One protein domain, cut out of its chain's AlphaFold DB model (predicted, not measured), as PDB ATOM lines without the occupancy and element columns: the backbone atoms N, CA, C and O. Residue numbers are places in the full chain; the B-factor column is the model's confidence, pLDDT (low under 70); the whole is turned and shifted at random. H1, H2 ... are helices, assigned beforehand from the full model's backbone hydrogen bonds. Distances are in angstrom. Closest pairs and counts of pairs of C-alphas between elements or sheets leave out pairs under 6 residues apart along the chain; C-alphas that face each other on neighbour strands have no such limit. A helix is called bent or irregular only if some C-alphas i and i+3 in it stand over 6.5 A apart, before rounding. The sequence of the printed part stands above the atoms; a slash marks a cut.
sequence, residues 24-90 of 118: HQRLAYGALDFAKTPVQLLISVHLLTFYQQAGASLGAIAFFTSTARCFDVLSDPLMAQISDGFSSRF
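This is residues 24 to 90 of the 118 residues of the protein "YnaJ protein" of Symbiodinium pilosum (UniProt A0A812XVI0). Two long helices, H1 then H2, make an open V, joined at its point by residues 54 to 57; H1, though bent, runs nearly straight. The printed part has 67 residues, no named strand and the class all helix. It is extended, with a radius of gyration of the C-alphas of 17.1 A, and flat, spanning 52 by 28 by 15 A.

H1, residues 24 to 53, was assigned as one helix by its hydrogen bonds but is bent, with C-alphas 35 and 38 6.7 A apart; its arms, H1a, residues 24 to 35, and H1b, residues 38 to 53, stand at 9 degrees. H1b and H2, residues 58 to 85, form a helical hairpin, opposite ways at a shallow tilt of 31 degrees. They only just touch, with 3 pairs of C-alphas within 8 A, through residues 48 to 52 and 58 to 61 alone; the closest C-alphas, of Leu 48 and Ile 61, are 7.2 A apart. H1a and H2 are apart. O i to N i+4 pairs within hydrogen-bond range are 7 of 8 in H1a, 11 of 12 in H1b and 23 of 24 in H2.

H1a begins at C-alpha 24 (191.273, 166.824, 97.379) and measures 16.6 A, H1b 22.9 A. H2 measures 40.7 A, ending at C-alpha 85 (196.104, 161.051, 124.895), with a kink of 27 degrees near residue 77.

The farthest C-alphas, of Gly 55 and Arg 89, are 53.0 A apart. The printed part has no cut, and the link H1 to H2 is tight. Residues 80 to 90 have pLDDT under 70.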
ATOM      1  N   HIS A  24     192.488 167.632  97.242       76.56
ATOM      2  CA  HIS A  24     191.273 166.824  97.379       76.56
ATOM      3  C   HIS A  24     190.963 166.411  98.830       76.56
ATOM      4  O   HIS A  24     189.797 166.282  99.188       76.56
ATOM      5  N   GLN A  25     191.976 166.232  99.688       79.62
ATOM      6  CA  GLN A  25     191.760 165.905 101.103       79.62
ATOM      7  C   GLN A  25     191.148 167.099 101.836       79.62
ATOM      8  O   GLN A  25     190.242 166.929 102.641       79.62
ATOM      9  N   ARG A  26     191.577 168.316 101.493       75.06
ATOM     10  CA  ARG A  26     191.038 169.566 102.049       75.06
ATOM     11  C   ARG A  26     189.566 169.751 101.689       75.06
ATOM     12  O   ARG A  26     188.774 170.115 102.548       75.06
ATOM     13  N   LEU A  27     189.205 169.441 100.442       83.62
ATOM     14  CA  LEU A  27     187.817 169.476  99.981       83.62
ATOM     15  C   LEU A  27     186.948 168.448 100.714       83.62
ATOM     16  O   LEU A  27     185.846 168.783 101.132       83.62
ATOM     17  N   ALA A  28     187.454 167.229 100.929       82.88
ATOM     18  CA  ALA A  28     186.730 166.200 101.674       82.88
ATOM     19  C   ALA A  28     186.490 166.590 103.145       82.88
ATOM     20  O   ALA A  28     185.400 166.358 103.664       82.88
ATOM     21  N   TYR A  29     187.473 167.217 103.804       72.62
ATOM     22  CA  TYR A  29     187.302 167.733 105.167       72.62
ATOM     23  C   TYR A  29     186.320 168.911 105.216       72.62
ATOM     24  O   TYR A  29     185.389 168.887 106.015       72.62
ATOM     25  N   GLY A  30     186.448 169.880 104.305       82.38
ATOM     26  CA  GLY A  30     185.523 171.013 104.234       82.38
ATOM     27  C   GLY A  30     184.080 170.586 103.958       82.38
ATOM     28  O   GLY A  30     183.158 171.103 104.583       82.38
ATOM     29  N   ALA A  31     183.864 169.601 103.081       87.75
ATOM     30  CA  ALA A  31     182.529 169.084 102.770       87.75
ATOM     31  C   ALA A  31     181.796 168.549 104.013       87.75
ATOM     32  O   ALA A  31     180.588 168.741 104.149       87.75
ATOM     33  N   LEU A  32     182.524 167.930 104.947       83.62
ATOM     34  CA  LEU A  32     181.955 167.449 106.202       83.62
ATOM     35  C   LEU A  32     181.522 168.609 107.113       83.62
ATOM     36  O   LEU A  32     180.433 168.567 107.692       83.62
ATOM     37  N   ASP A  33     182.333 169.665 107.203       82.44
ATOM     38  CA  ASP A  33     181.993 170.876 107.957       82.44
ATOM     39  C   ASP A  33     180.769 171.603 107.377       82.44
ATOM     40  O   ASP A  33     179.899 172.086 108.117       82.44
ATOM     41  N   PHE A  34     180.653 171.627 106.050       88.94
ATOM     42  CA  PHE A  34     179.477 172.151 105.362       88.94
ATOM     43  C   PHE A  34     178.229 171.310 105.631       88.94
ATOM     44  O   PHE A  34     177.172 171.881 105.879       88.94
ATOM     45  N   ALA A  35     178.342 169.980 105.653       90.12
ATOM     46  CA  ALA A  35     177.209 169.095 105.910       90.12
ATOM     47  C   ALA A  35     176.687 169.190 107.356       90.12
ATOM     48  O   ALA A  35     175.478 169.161 107.577       90.12
ATOM     49  N   LYS A  36     177.569 169.342 108.355       86.19
ATOM     50  CA  LYS A  36     177.151 169.381 109.773       86.19
ATOM     51  C   LYS A  36     176.508 170.703 110.197       86.19
ATOM     52  O   LYS A  36     175.645 170.729 111.071       86.19
ATOM     53  N   THR A  37     176.926 171.816 109.598       90.38
ATOM     54  CA  THR A  37     176.492 173.161 110.003       90.38
ATOM     55  C   THR A  37     174.974 173.404 109.897       90.38
ATOM     56  O   THR A  37     174.412 173.918 110.868       90.38
ATOM     57  N   PRO A  38     174.276 173.060 108.792       93.88
ATOM     58  CA  PRO A  38     172.830 173.268 108.689       93.88
ATOM     59  C   PRO A  38     172.051 172.373 109.654       93.88
ATOM     60  O   PRO A  38     171.059 172.818 110.224       93.88
ATOM     61  N   VAL A  39     172.527 171.151 109.908       92.25
ATOM     62  CA  VAL A  39     171.900 170.226 110.864       92.25
ATOM     63  C   VAL A  39     171.933 170.810 112.280       92.25
ATOM     64  O   VAL A  39     170.897 170.864 112.937       92.25
ATOM     65  N   GLN A  40     173.079 171.347 112.716       88.12
ATOM     66  CA  GLN A  40     173.209 172.016 114.021       88.12
ATOM     67  C   GLN A  40     172.253 173.214 114.158       88.12
ATOM     68  O   GLN A  40     171.686 173.455 115.228       88.12
ATOM     69  N   LEU A  41     172.078 173.978 113.074       90.94
ATOM     70  CA  LEU A  41     171.179 175.129 113.047       90.94
ATOM     71  C   LEU A  41     169.715 174.693 113.159       90.94
ATOM     72  O   LEU A  41     168.988 175.237 113.989       90.94
ATOM     73  N   LEU A  42     169.304 173.686 112.385       92.31
ATOM     74  CA  LEU A  42     167.947 173.142 112.435       92.31
ATOM     75  C   LEU A  42     167.609 172.620 113.828       92.31
ATOM     76  O   LEU A  42     166.563 172.972 114.361       92.31
ATOM     77  N   ILE A  43     168.517 171.865 114.451       89.81
ATOM     78  CA  ILE A  43     168.331 171.348 115.812       89.81
ATOM     79  C   ILE A  43     168.112 172.494 116.807       89.81
ATOM     80  O   ILE A  43     167.176 172.438 117.599       89.81
ATOM     81  N   SER A  44     168.923 173.557 116.738       85.62
ATOM     82  CA  SER A  44     168.776 174.713 117.637       85.62
ATOM     83  C   SER A  44     167.429 175.424 117.480       85.62
ATOM     84  O   SER A  44     166.828 175.813 118.478       85.62
ATOM     85  N   VAL A  45     166.943 175.591 116.246       90.31
ATOM     86  CA  VAL A  45     165.655 176.255 115.986       90.31
ATOM     87  C   VAL A  45     164.484 175.365 116.409       90.31
ATOM     88  O   VAL A  45     163.569 175.845 117.074       90.31
ATOM     89  N   HIS A  46     164.529 174.068 116.085       89.06
ATOM     90  CA  HIS A  46     163.439 173.135 116.378       89.06
ATOM     91  C   HIS A  46     163.270 172.868 117.877       89.06
ATOM     92  O   HIS A  46     162.139 172.750 118.353       89.06
ATOM     93  N   LEU A  47     164.374 172.823 118.637       85.94
ATOM     94  CA  LEU A  47     164.310 172.707 120.096       85.94
ATOM     95  C   LEU A  47     163.516 173.869 120.697       85.94
ATOM     96  O   LEU A  47     162.622 173.656 121.512       85.94
ATOM     97  N   LEU A  48     163.823 175.099 120.276       85.62
ATOM     98  CA  LEU A  48     163.203 176.298 120.835       85.62
ATOM     99  C   LEU A  48     161.692 176.320 120.585       85.62
ATOM    100  O   LEU A  48     160.918 176.568 121.508       85.62
ATOM    101  N   THR A  49     161.269 176.005 119.360       85.00
ATOM    102  CA  THR A  49     159.849 175.993 118.984       85.00
ATOM    103  C   THR A  49     159.067 174.895 119.702       85.00
ATOM    104  O   THR A  49     157.933 175.126 120.114       85.00
ATOM    105  N   PHE A  50     159.673 173.724 119.915       87.06
ATOM    106  CA  PHE A  50     159.043 172.622 120.647       87.06
ATOM    107  C   PHE A  50     158.771 172.989 122.115       87.06
ATOM    108  O   PHE A  50     157.667 172.787 122.618       87.06
ATOM    109  N   TYR A  51     159.747 173.603 122.792       82.44
ATOM    110  CA  TYR A  51     159.592 174.018 124.191       82.44
ATOM    111  C   TYR A  51     158.618 175.187 124.382       82.44
ATOM    112  O   TYR A  51     157.956 175.265 125.417       82.44
ATOM    113  N   GLN A  52     158.489 176.071 123.390       85.00
ATOM    114  CA  GLN A  52     157.479 177.132 123.412       85.00
ATOM    115  C   GLN A  52     156.057 176.568 123.321       85.00
ATOM    116  O   GLN A  52     155.182 177.006 124.065       85.00
ATOM    117  N   GLN A  53     155.827 175.563 122.472       84.88
ATOM    118  CA  GLN A  53     154.515 174.913 122.366       84.88
ATOM    119  C   GLN A  53     154.146 174.101 123.613       84.88
ATOM    120  O   GLN A  53     152.969 173.984 123.938       84.88
ATOM    121  N   ALA A  54     155.139 173.606 124.354       82.62
ATOM    122  CA  ALA A  54     154.938 172.947 125.643       82.62
ATOM    123  C   ALA A  54     154.609 173.919 126.802       82.62
ATOM    124  O   ALA A  54     154.385 173.467 127.924       82.62
ATOM    125  N   GLY A  55     154.584 175.239 126.565       81.81
ATOM    126  CA  GLY A  55     154.231 176.243 127.576       81.81
ATOM    127  C   GLY A  55     155.342 176.565 128.583       81.81
ATOM    128  O   GLY A  55     155.059 177.060 129.674       81.81
ATOM    129  N   ALA A  56     156.607 176.284 128.254       78.75
ATOM    130  CA  ALA A  56     157.731 176.562 129.146       78.75
ATOM    131  C   ALA A  56     158.051 178.068 129.241       78.75
ATOM    132  O   ALA A  56     158.013 178.801 128.253       78.75
ATOM    133  N   SER A  57     158.435 178.525 130.440       83.31
ATOM    134  CA  SER A  57     158.909 179.896 130.671       83.31
ATOM    135  C   SER A  57     160.150 180.212 129.825       83.31
ATOM    136  O   SER A  57     161.118 179.446 129.814       83.31
ATOM    137  N   LEU A  58     160.154 181.384 129.175       82.56
ATOM    138  CA  LEU A  58     161.264 181.892 128.354       82.56
ATOM    139  C   LEU A  58     162.610 181.875 129.100       82.56
ATOM    140  O   LEU A  58     163.646 181.585 128.500       82.56
ATOM    141  N   GLY A  59     162.596 182.132 130.413       86.19
ATOM    142  CA  GLY A  59     163.801 182.118 131.245       86.19
ATOM    143  C   GLY A  59     164.427 180.728 131.376       86.19
ATOM    144  O   GLY A  59     165.647 180.591 131.306       86.19
ATOM    145  N   ALA A  60     163.601 179.682 131.486       85.50
ATOM    146  CA  ALA A  60     164.086 178.305 131.553       85.50
ATOM    147  C   ALA A  60     164.716 177.881 130.219       85.50
ATOM    148  O   ALA A  60     165.802 177.306 130.198       85.50
ATOM    149  N   ILE A  61     164.082 178.234 129.096       87.25
ATOM    150  CA  ILE A  61     164.585 177.929 127.748       87.25
ATOM    151  C   ILE A  61     165.961 178.574 127.521       87.25
ATOM    152  O   ILE A  61     166.879 177.914 127.025       87.25
ATOM    153  N   ALA A  62     166.128 179.839 127.915       87.06
ATOM    154  CA  ALA A  62     167.406 180.540 127.811       87.06
ATOM    155  C   ALA A  62     168.501 179.858 128.646       87.06
ATOM    156  O   ALA A  62     169.598 179.631 128.133       87.06
ATOM    157  N   PHE A  63     168.184 179.459 129.882       89.38
ATOM    158  CA  PHE A  63     169.121 178.772 130.773       89.38
ATOM    159  C   PHE A  63     169.565 177.401 130.233       89.38
ATOM    160  O   PHE A  63     170.750 177.059 130.269       89.38
ATOM    161  N   PHE A  64     168.640 176.617 129.672       87.81
ATOM    162  CA  PHE A  64     168.985 175.340 129.041       87.81
ATOM    163  C   PHE A  64     169.813 175.535 127.769       87.81
ATOM    164  O   PHE A  64     170.802 174.832 127.563       87.81
ATOM    165  N   THR A  65     169.466 176.527 126.946       87.19
ATOM    166  CA  THR A  65     170.197 176.816 125.702       87.19
ATOM    167  C   THR A  65     171.620 177.297 125.987       87.19
ATOM    168  O   THR A  65     172.557 176.847 125.326       87.19
ATOM    169  N   SER A  66     171.822 178.159 126.990       88.31
ATOM    170  CA  SER A  66     173.164 178.598 127.392       88.31
ATOM    171  C   SER A  66     173.992 177.439 127.937       88.31
ATOM    172  O   SER A  66     175.155 177.292 127.571       88.31
ATOM    173  N   THR A  67     173.382 176.574 128.750       91.12
ATOM    174  CA  THR A  67     174.046 175.387 129.302       91.12
ATOM    175  C   THR A  67     174.488 174.431 128.192       91.12
ATOM    176  O   THR A  67     175.638 173.997 128.182       91.12
ATOM    177  N   ALA A  68     173.627 174.166 127.204       87.69
ATOM    178  CA  ALA A  68     173.966 173.335 126.049       87.69
ATOM    179  C   ALA A  68     175.157 173.900 125.252       87.69
ATOM    180  O   ALA A  68     176.072 173.162 124.894       87.69
ATOM    181  N   ARG A  69     175.199 175.222 125.033       86.81
ATOM    182  CA  ARG A  69     176.318 175.884 124.339       86.81
ATOM    183  C   ARG A  69     177.617 175.845 125.134       86.81
ATOM    184  O   ARG A  69     178.669 175.635 124.538       86.81
ATOM    185  N   CYS A  70     177.553 176.011 126.453       91.56
ATOM    186  CA  CYS A  70     178.720 175.828 127.311       91.56
ATOM    187  C   CYS A  70     179.280 174.404 127.177       91.56
ATOM    188  O   CYS A  70     180.489 174.243 127.050       91.56
ATOM    189  N   PHE A  71     178.422 173.380 127.137       86.88
ATOM    190  CA  PHE A  71     178.869 171.998 126.954       86.88
ATOM    191  C   PHE A  71     179.483 171.719 125.578       86.88
ATOM    192  O   PHE A  71     180.476 170.996 125.530       86.88
ATOM    193  N   ASP A  72     178.960 172.296 124.488       85.38
ATOM    194  CA  ASP A  72     179.587 172.196 123.157       85.38
ATOM    195  C   ASP A  72     181.026 172.745 123.198       85.38
ATOM    196  O   ASP A  72     181.973 172.037 122.858       85.38
ATOM    197  N   VAL A  73     181.205 173.961 123.732       84.12
ATOM    198  CA  VAL A  73     182.519 174.627 123.832       84.12
ATOM    199  C   VAL A  73     183.495 173.864 124.730       84.12
ATOM    200  O   VAL A  73     184.696 173.880 124.481       84.12
ATOM    201  N   LEU A  74     183.004 173.197 125.778       84.31
ATOM    202  CA  LEU A  74     183.831 172.352 126.643       84.31
ATOM    203  C   LEU A  74     184.191 171.017 125.980       84.31
ATOM    204  O   LEU A  74     185.290 170.501 126.191       84.31
ATOM    205  N   SER A  75     183.286 170.454 125.180       80.50
ATOM    206  CA  SER A  75     183.481 169.157 124.529       80.50
ATOM    207  C   SER A  75     184.509 169.226 123.398       80.50
ATOM    208  O   SER A  75     185.246 168.259 123.204       80.50
ATOM    209  N   ASP A  76     184.615 170.361 122.703       79.62
ATOM    210  CA  ASP A  76     185.587 170.585 121.624       79.62
ATOM    211  C   ASP A  76     187.060 170.349 122.059       79.62
ATOM    212  O   ASP A  76     187.729 169.484 121.480       79.62
ATOM    213  N   PRO A  77     187.603 171.024 123.097       76.69
ATOM    214  CA  PRO A  77     188.969 170.791 123.572       76.69
ATOM    215  C   PRO A  77     189.111 169.464 124.318       76.69
ATOM    216  O   PRO A  77     190.158 168.822 124.226       76.69
ATOM    217  N   LEU A  78     188.067 169.015 125.021       75.62
ATOM    218  CA  LEU A  78     188.070 167.726 125.710       75.62
ATOM    219  C   LEU A  78     188.292 166.595 124.701       75.62
ATOM    220  O   LEU A  78     189.113 165.704 124.924       75.62
ATOM    221  N   MET A  79     187.624 166.658 123.548       70.31
ATOM    222  CA  MET A  79     187.786 165.660 122.500       70.31
ATOM    223  C   MET A  79     189.167 165.719 121.839       70.31
ATOM    224  O   MET A  79     189.736 164.669 121.531       70.31
ATOM    225  N   ALA A  80     189.748 166.912 121.692       64.81
ATOM    226  CA  ALA A  80     191.132 167.067 121.245       64.81
ATOM    227  C   ALA A  80     192.119 166.404 122.229       64.81
ATOM    228  O   ALA A  80     192.924 165.564 121.827       64.81
ATOM    229  N   GLN A  81     191.978 166.668 123.531       69.25
ATOM    230  CA  GLN A  81     192.834 166.090 124.574       69.25
ATOM    231  C   GLN A  81     192.698 164.565 124.683       69.25
ATOM    232  O   GLN A  81     193.698 163.859 124.830       69.25
ATOM    233  N   ILE A  82     191.477 164.027 124.575       67.62
ATOM    234  CA  ILE A  82     191.246 162.574 124.564       67.62
ATOM    235  C   ILE A  82     191.853 161.930 123.313       67.62
ATOM    236  O   ILE A  82     192.422 160.837 123.406       67.62
ATOM    237  N   SER A  83     191.718 162.572 122.150       57.16
ATOM    238  CA  SER A  83     192.258 162.060 120.889       57.16
ATOM    239  C   SER A  83     193.787 161.997 120.913       57.16
ATOM    240  O   SER A  83     194.356 161.005 120.454       57.16
ATOM    241  N   ASP A  84     194.442 162.999 121.502       57.88
ATOM    242  CA  ASP A  84     195.904 163.060 121.600       57.88
ATOM    243  C   ASP A  84     196.473 162.176 122.721       57.88
ATOM    244  O   ASP A  84     197.583 161.653 122.599       57.88
ATOM    245  N   GLY A  85     195.703 161.923 123.786       61.44
ATOM    246  CA  GLY A  85     196.104 161.051 124.895       61.44
ATOM    247  C   GLY A  85     196.059 159.548 124.588       61.44
ATOM    248  O   GLY A  85     196.675 158.753 125.299       61.44
ATOM    249  N   PHE A  86     195.360 159.112 123.531       50.41
ATOM    250  CA  PHE A  86     195.213 157.687 123.208       50.41
ATOM    251  C   PHE A  86     196.321 157.177 122.270       50.41
ATOM    252  O   PHE A  86     196.083 156.815 121.116       50.41
ATOM    253  N   SER A  87     197.552 157.089 122.785       46.88
ATOM    254  CA  SER A  87     198.662 156.403 122.107       46.88
ATOM    255  C   SER A  87     198.461 154.882 122.172       46.88
ATOM    256  O   SER A  87     198.945 154.192 123.065       46.88
ATOM    257  N   SER A  88     197.670 154.341 121.246       47.78
ATOM    258  CA  SER A  88     197.522 152.897 121.040       47.78
ATOM    259  C   SER A  88     198.265 152.483 119.768       47.78
ATOM    260  O   SER A  88     198.244 153.207 118.775       47.78
ATOM    261  N   ARG A  89     198.895 151.299 119.795       53.56
ATOM    262  CA  ARG A  89     199.848 150.719 118.816       53.56
ATOM    263  C   ARG A  89     199.371 150.629 117.346       53.56
ATOM    264  O   ARG A  89     200.109 150.139 116.501       53.56
ATOM    265  N   PHE A  90     198.163 151.099 117.029       45.72
ATOM    266  CA  PHE A  90     197.558 151.136 115.696       45.72
ATOM    267  C   PHE A  90     197.271 152.586 115.266       45.72
ATOM    268  O   PHE A  90     196.159 153.073 115.432       45.72
TER     269      PHE A  90